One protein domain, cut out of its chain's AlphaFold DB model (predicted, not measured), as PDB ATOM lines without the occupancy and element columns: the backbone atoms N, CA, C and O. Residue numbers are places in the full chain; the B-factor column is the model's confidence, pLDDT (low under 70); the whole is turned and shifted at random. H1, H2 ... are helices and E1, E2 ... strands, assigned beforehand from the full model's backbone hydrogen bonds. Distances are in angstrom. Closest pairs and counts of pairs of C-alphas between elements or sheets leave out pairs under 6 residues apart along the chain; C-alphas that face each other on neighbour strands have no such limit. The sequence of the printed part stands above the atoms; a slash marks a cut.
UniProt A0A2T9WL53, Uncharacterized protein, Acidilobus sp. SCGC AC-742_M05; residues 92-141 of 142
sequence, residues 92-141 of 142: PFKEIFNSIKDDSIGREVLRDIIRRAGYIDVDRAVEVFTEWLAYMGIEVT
ATOM      1  N   PRO A  92     -42.030   5.231 -35.445       97.19
ATOM      2  CA  PRO A  92     -41.734   3.868 -35.003       97.19
ATOM      3  C   PRO A  92     -40.348   3.735 -34.351       97.19
ATOM      4  O   PRO A  92     -39.933   2.631 -34.008       97.19
ATOM      5  N   PHE A  93     -39.600   4.835 -34.199       98.00
ATOM      6  CA  PHE A  93     -38.230   4.816 -33.681       98.00
ATOM      7  C   PHE A  93     -38.133   4.220 -32.286       98.00
ATOM      8  O   PHE A  93     -37.239   3.419 -32.043       98.00
ATOM      9  N   LYS A  94     -39.077   4.534 -31.399       97.31
ATOM     10  CA  LYS A  94     -39.129   3.961 -30.057       97.31
ATOM     11  C   LYS A  94     -39.166   2.432 -30.084       97.31
ATOM     12  O   LYS A  94     -38.361   1.781 -29.416       97.31
ATOM     13  N   GLU A  95     -40.069   1.835 -30.859       97.62
ATOM     14  CA  GLU A  95     -40.147   0.375 -30.986       97.62
ATOM     15  C   GLU A  95     -38.919  -0.219 -31.701       97.62
ATOM     16  O   GLU A  95     -38.415  -1.271 -31.291       97.62
ATOM     17  N   ILE A  96     -38.387   0.479 -32.710       98.19
ATOM     18  CA  ILE A  96     -37.139   0.099 -33.386       98.19
ATOM     19  C   ILE A  96     -35.983   0.061 -32.385       98.19
ATOM     20  O   ILE A  96     -35.307  -0.959 -32.284       98.19
ATOM     21  N   PHE A  97     -35.780   1.119 -31.600       97.75
ATOM     22  CA  PHE A  97     -34.690   1.220 -30.631       97.75
ATOM     23  C   PHE A  97     -34.784   0.159 -29.539       97.75
ATOM     24  O   PHE A  97     -33.767  -0.423 -29.169       97.75
ATOM     25  N   ASN A  98     -35.999  -0.177 -29.100       97.25
ATOM     26  CA  ASN A  98     -36.231  -1.286 -28.172       97.25
ATOM     27  C   ASN A  98     -35.889  -2.667 -28.764       97.25
ATOM     28  O   ASN A  98     -35.748  -3.635 -28.016       97.25
ATOM     29  N   SER A  99     -35.766  -2.769 -30.089       97.38
ATOM     30  CA  SER A  99     -35.492  -4.014 -30.817       97.38
ATOM     31  C   SER A  99     -34.041  -4.142 -31.303       97.38
ATOM     32  O   SER A  99     -33.668  -5.202 -31.809       97.38
ATOM     33  N   ILE A 100     -33.220  -3.096 -31.145       97.12
ATOM     34  CA  ILE A 100     -31.807  -3.084 -31.554       97.12
ATOM     35  C   ILE A 100     -30.971  -4.001 -30.658       97.12
ATOM     36  O   ILE A 100     -31.115  -4.014 -29.433       97.12
ATOM     37  N   LYS A 101     -30.039  -4.733 -31.274       93.50
ATOM     38  CA  LYS A 101     -29.007  -5.529 -30.600       93.50
ATOM     39  C   LYS A 101     -27.652  -5.233 -31.230       93.50
ATOM     40  O   LYS A 101     -27.532  -5.291 -32.447       93.50
ATOM     41  N   ASP A 102     -26.653  -4.913 -30.408       93.06
ATOM     42  CA  ASP A 102     -25.277  -4.636 -30.856       93.06
ATOM     43  C   ASP A 102     -25.208  -3.632 -32.028       93.06
ATOM     44  O   ASP A 102     -24.563  -3.883 -33.039       93.06
ATOM     45  N   ASP A 103     -25.930  -2.509 -31.907       94.06
ATOM     46  CA  ASP A 103     -26.059  -1.467 -32.943       94.06
ATOM     47  C   ASP A 103     -26.615  -1.962 -34.298       94.06
ATOM     48  O   ASP A 103     -26.416  -1.329 -35.334       94.06
ATOM     49  N   SER A 104     -27.374  -3.061 -34.295       97.31
ATOM     50  CA  SER A 104     -28.012  -3.625 -35.488       97.31
ATOM     51  C   SER A 104     -29.472  -4.043 -35.263       97.31
ATOM     52  O   SER A 104     -29.916  -4.259 -34.131       97.31
ATOM     53  N   ILE A 105     -30.235  -4.160 -36.349       98.19
ATOM     54  CA  ILE A 105     -31.592  -4.720 -36.371       98.19
ATOM     55  C   ILE A 105     -31.802  -5.558 -37.637       98.19
ATOM     56  O   ILE A 105     -31.402  -5.163 -38.727       98.19
ATOM     57  N   GLY A 106     -32.461  -6.711 -37.509       98.31
ATOM     58  CA  GLY A 106     -32.819  -7.534 -38.667       98.31
ATOM     59  C   GLY A 106     -33.917  -6.891 -39.516       98.31
ATOM     60  O   GLY A 106     -34.886  -6.347 -38.978       98.31
ATOM     61  N   ARG A 107     -33.814  -7.002 -40.842       97.81
ATOM     62  CA  ARG A 107     -34.737  -6.403 -41.814       97.81
ATOM     63  C   ARG A 107     -36.177  -6.857 -41.605       97.81
ATOM     64  O   ARG A 107     -37.086  -6.031 -41.655       97.81
ATOM     65  N   GLU A 108     -36.398  -8.137 -41.311       98.06
ATOM     66  CA  GLU A 108     -37.744  -8.650 -41.020       98.06
ATOM     67  C   GLU A 108     -38.308  -8.107 -39.700       98.06
ATOM     68  O   GLU A 108     -39.493  -7.791 -39.621       98.06
ATOM     69  N   VAL A 109     -37.462  -7.902 -38.680       98.44
ATOM     70  CA  VAL A 109     -37.886  -7.276 -37.415       98.44
ATOM     71  C   VAL A 109     -38.298  -5.826 -37.661       98.44
ATOM     72  O   VAL A 109     -39.367  -5.412 -37.212       98.44
ATOM     73  N   LEU A 110     -37.493  -5.072 -38.417       98.50
ATOM     74  CA  LEU A 110     -37.831  -3.712 -38.831       98.50
ATOM     75  C   LEU A 110     -39.158  -3.694 -39.604       98.50
ATOM     76  O   LEU A 110     -40.064  -2.942 -39.247       98.50
ATOM     77  N   ARG A 111     -39.318  -4.562 -40.609       98.50
ATOM     78  CA  ARG A 111     -40.551  -4.679 -41.402       98.50
ATOM     79  C   ARG A 111     -41.775  -4.964 -40.533       98.50
ATOM     80  O   ARG A 111     -42.830  -4.370 -40.757       98.50
ATOM     81  N   ASP A 112     -41.653  -5.841 -39.544       98.44
ATOM     82  CA  ASP A 112     -42.746  -6.164 -38.629       98.44
ATOM     83  C   ASP A 112     -43.152  -4.971 -37.758       98.44
ATOM     84  O   ASP A 112     -44.348  -4.739 -37.572       98.44
ATOM     85  N   ILE A 113     -42.183  -4.191 -37.266       98.31
ATOM     86  CA  ILE A 113     -42.443  -2.952 -36.520       98.31
ATOM     87  C   ILE A 113     -43.175  -1.944 -37.410       98.31
ATOM     88  O   ILE A 113     -44.226  -1.434 -37.029       98.31
ATOM     89  N   ILE A 114     -42.684  -1.719 -38.633       98.12
ATOM     90  CA  ILE A 114     -43.321  -0.819 -39.603       98.12
ATOM     91  C   ILE A 114     -44.753  -1.272 -39.927       98.12
ATOM     92  O   ILE A 114     -45.680  -0.461 -39.939       98.12
ATOM     93  N   ARG A 115     -44.984  -2.574 -40.114       97.06
ATOM     94  CA  ARG A 115     -46.335  -3.104 -40.348       97.06
ATOM     95  C   ARG A 115     -47.257  -2.861 -39.148       97.06
ATOM     96  O   ARG A 115     -48.397  -2.444 -39.341       97.06
ATOM     97  N   ARG A 116     -46.782  -3.098 -37.919       96.75
ATOM     98  CA  ARG A 116     -47.553  -2.854 -36.684       96.75
ATOM     99  C   ARG A 116     -47.853  -1.374 -36.457       96.75
ATOM    100  O   ARG A 116     -48.940  -1.052 -35.986       96.75
ATOM    101  N   ALA A 117     -46.928  -0.494 -36.833       95.38
ATOM    102  CA  ALA A 117     -47.097   0.952 -36.743       95.38
ATOM    103  C   ALA A 117     -48.157   1.504 -37.721       95.38
ATOM    104  O   ALA A 117     -48.624   2.628 -37.542       95.38
ATOM    105  N   GLY A 118     -48.582   0.712 -38.716       95.19
ATOM    106  CA  GLY A 118     -49.711   1.032 -39.595       95.19
ATOM    107  C   GLY A 118     -49.342   1.768 -40.884       95.19
ATOM    108  O   GLY A 118     -50.209   2.407 -41.480       95.19
ATOM    109  N   TYR A 119     -48.085   1.691 -41.333       94.69
ATOM    110  CA  TYR A 119     -47.693   2.238 -42.637       94.69
ATOM    111  C   TYR A 119     -48.373   1.472 -43.774       94.69
ATOM    112  O   TYR A 119     -48.363   0.242 -43.799       94.69
ATOM    113  N   ILE A 120     -48.952   2.213 -44.723       91.12
ATOM    114  CA  ILE A 120     -49.670   1.647 -45.876       91.12
ATOM    115  C   ILE A 120     -48.683   0.983 -46.843       91.12
ATOM    116  O   ILE A 120     -48.861  -0.173 -47.217       91.12
ATOM    117  N   ASP A 121     -47.631   1.710 -47.219       95.06
ATOM    118  CA  ASP A 121     -46.541   1.210 -48.054       95.06
ATOM    119  C   ASP A 121     -45.376   0.779 -47.156       95.06
ATOM    120  O   ASP A 121     -44.500   1.571 -46.797       95.06
ATOM    121  N   VAL A 122     -45.435  -0.477 -46.707       96.88
ATOM    122  CA  VAL A 122     -44.472  -1.039 -45.752       96.88
ATOM    123  C   VAL A 122     -43.070  -1.106 -46.349       96.88
ATOM    124  O   VAL A 122     -42.115  -0.794 -45.644       96.88
ATOM    125  N   ASP A 123     -42.926  -1.490 -47.617       96.38
ATOM    126  CA  ASP A 123     -41.603  -1.649 -48.228       96.38
ATOM    127  C   ASP A 123     -40.914  -0.290 -48.400       96.38
ATOM    128  O   ASP A 123     -39.771  -0.134 -47.965       96.38
ATOM    129  N   ARG A 124     -41.638   0.731 -48.883       94.88
ATOM    130  CA  ARG A 124     -41.112   2.103 -48.932       94.88
ATOM    131  C   ARG A 124     -40.753   2.632 -47.547       94.88
ATOM    132  O   ARG A 124     -39.720   3.274 -47.370       94.88
ATOM    133  N   ALA A 125     -41.601   2.394 -46.547       96.75
ATOM    134  CA  ALA A 125     -41.314   2.834 -45.186       96.75
ATOM    135  C   ALA A 125     -40.067   2.133 -44.622       96.75
ATOM    136  O   ALA A 125     -39.230   2.796 -44.016       96.75
ATOM    137  N   VAL A 126     -39.884   0.831 -44.864       98.31
ATOM    138  CA  VAL A 126     -38.667   0.101 -44.468       98.31
ATOM    139  C   VAL A 126     -37.417   0.707 -45.106       98.31
ATOM    140  O   VAL A 126     -36.417   0.872 -44.406       98.31
ATOM    141  N   GLU A 127     -37.456   1.083 -46.385       97.62
ATOM    142  CA  GLU A 127     -36.338   1.771 -47.051       97.62
ATOM    143  C   GLU A 127     -36.012   3.102 -46.362       97.62
ATOM    144  O   GLU A 127     -34.877   3.318 -45.938       97.62
ATOM    145  N   VAL A 128     -37.024   3.943 -46.136       97.19
ATOM    146  CA  VAL A 128     -36.855   5.233 -45.452       97.19
ATOM    147  C   VAL A 128     -36.277   5.056 -44.049       97.19
ATOM    148  O   VAL A 128     -35.315   5.731 -43.680       97.19
ATOM    149  N   PHE A 129     -36.828   4.148 -43.241       98.06
ATOM    150  CA  PHE A 129     -36.326   3.927 -41.884       98.06
ATOM    151  C   PHE A 129     -34.940   3.279 -41.878       98.06
ATOM    152  O   PHE A 129     -34.164   3.549 -40.966       98.06
ATOM    153  N   THR A 130     -34.567   2.522 -42.912       98.38
ATOM    154  CA  THR A 130     -33.185   2.052 -43.091       98.38
ATOM    155  C   THR A 130     -32.220   3.225 -43.277       98.38
ATOM    156  O   THR A 130     -31.158   3.240 -42.655       98.38
ATOM    157  N   GLU A 131     -32.591   4.251 -44.050       97.50
ATOM    158  CA  GLU A 131     -31.772   5.464 -44.200       97.50
ATOM    159  C   GLU A 131     -31.606   6.220 -42.876       97.50
ATOM    160  O   GLU A 131     -30.498   6.637 -42.527       97.50
ATOM    161  N   TRP A 132     -32.686   6.357 -42.100       98.06
ATOM    162  CA  TRP A 132     -32.617   6.949 -40.762       98.06
ATOM    163  C   TRP A 132     -31.677   6.173 -39.838       98.06
ATOM    164  O   TRP A 132     -30.849   6.773 -39.152       98.06
ATOM    165  N   LEU A 133     -31.771   4.843 -39.827       98.06
ATOM    166  CA  LEU A 133     -30.922   3.997 -38.993       98.06
ATOM    167  C   LEU A 133     -29.454   4.089 -39.417       98.06
ATOM    168  O   LEU A 133     -28.596   4.330 -38.566       98.06
ATOM    169  N   ALA A 134     -29.162   4.053 -40.717       97.44
ATOM    170  CA  ALA A 134     -27.812   4.266 -41.236       97.44
ATOM    171  C   ALA A 134     -27.257   5.648 -40.834       97.44
ATOM    172  O   ALA A 134     -26.112   5.776 -40.365       97.44
ATOM    173  N   TYR A 135     -28.089   6.691 -40.923       97.06
ATOM    174  CA  TYR A 135     -27.749   8.030 -40.445       97.06
ATOM    175  C   TYR A 135     -27.432   8.050 -38.945       97.06
ATOM    176  O   TYR A 135     -26.512   8.750 -38.524       97.06
ATOM    177  N   MET A 136     -28.143   7.259 -38.140       96.44
ATOM    178  CA  MET A 136     -27.920   7.101 -36.699       96.44
ATOM    179  C   MET A 136     -26.769   6.149 -36.351       96.44
ATOM    180  O   MET A 136     -26.258   6.194 -35.234       96.44
ATOM    181  N   GLY A 137     -26.265   5.385 -37.320       96.31
ATOM    182  CA  GLY A 137     -25.146   4.450 -37.152       96.31
ATOM    183  C   GLY A 137     -25.590   3.070 -36.705       96.31
ATOM    184  O   GLY A 137     -24.815   2.381 -36.058       96.31
ATOM    185  N   ILE A 138     -26.834   2.725 -37.019       97.56
ATOM    186  CA  ILE A 138     -27.451   1.438 -36.752       97.56
ATOM    187  C   ILE A 138     -27.513   0.681 -38.078       97.56
ATOM    188  O   ILE A 138     -27.992   1.215 -39.080       97.56
ATOM    189  N   GLU A 139     -27.008  -0.545 -38.084       97.62
ATOM    190  CA  GLU A 139     -27.004  -1.409 -39.262       97.62
ATOM    191  C   GLU A 139     -28.336  -2.159 -39.395       97.62
ATOM    192  O   GLU A 139     -28.879  -2.666 -38.412       97.62
ATOM    193  N   VAL A 140     -28.867  -2.249 -40.616       97.88
ATOM    194  CA  VAL A 140     -29.990  -3.142 -40.929       97.88
ATOM    195  C   VAL A 140     -29.417  -4.384 -41.600       97.88
ATOM    196  O   VAL A 140     -28.845  -4.283 -42.684       97.88
ATOM    197  N   THR A 141     -29.549  -5.537 -40.949       96.94
ATOM    198  CA  THR A 141     -29.035  -6.818 -41.450       96.94
ATOM    199  C   THR A 141     -30.133  -7.595 -42.162       96.94
ATOM    200  O   THR A 141     -31.301  -7.478 -41.801       96.94
TER     201      THR A 141
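Overview. This is residues 92 to 141 of the 142 residues of an uncharacterized protein of Acidilobus sp. SCGC AC-742_M05 (UniProt A0A2T9WL53). A short helix, H1, and the long helix H3 both pack on H2, which crosses H3 near its beginning, at residues 122 to 126. A small ribbon of two parallel strands, E1 and E2, lies toward the other end of H3. The 50 printed residues run H1, E1, H2, H3, E2 and are mostly helix by class. The whole is compact, with a radius of gyration of the C-alphas of 9.6 A, and its outline is elongated, with spans of 29 by 18 by 16 A.

Arrangement. Start with H1, residues 93 to 99, and go to H2, residues 107 to 117: they touch at the C-alphas of Ile 96 and Leu 110, their closest, 6.7 A apart, at a steep tilt of 47 degrees, opposite ways. H2 touches H3, residues 122 to 136, at the latter's residues 122 to 126 alone; the closest C-alphas, of Arg 111 and Val 126, are 6.0 A apart. Their tilt of 67 degrees, opposite ways, is only just steep. H1 and H3 are near each other, with 6 pairs of C-alphas within 10 A. E1, residues 104 to 106, and E2, residues 139 to 141, are parallel neighbours at 28 degrees; look for N 105 and O 139, 2.9 A apart, within hydrogen-bond range. E1, H2, H3 and E2 make a strand-helix-strand unit, two parallel strands with helices between, whose crossover is right-handed. The closest C-alphas of H3 and E2, of Thr 130 and Val 140, are 6.5 A apart. In H1, H2 and H3 every O i to N i+4 pair is within hydrogen-bond range.

Along the chain. Find C-alpha 93 at (-38.230, 4.816, -33.681), where H1 begins, 9.7 A long. E1 follows at 7.0 A, then H2 at 15.3 A. H3 runs 20.5 A from C-alpha 122 at (-44.472, -1.039, -45.752). E2, 6.2 A, ends at C-alpha 141, (-29.035, -6.818, -41.450).

Size, cuts and confidence. The C-alphas farthest apart, of Asp 102 and Ile 120, lie 29.3 A from each other. The printed part has no cut, and its four links are tight. Its mean pLDDT is 97.0, and no printed residue is under 70.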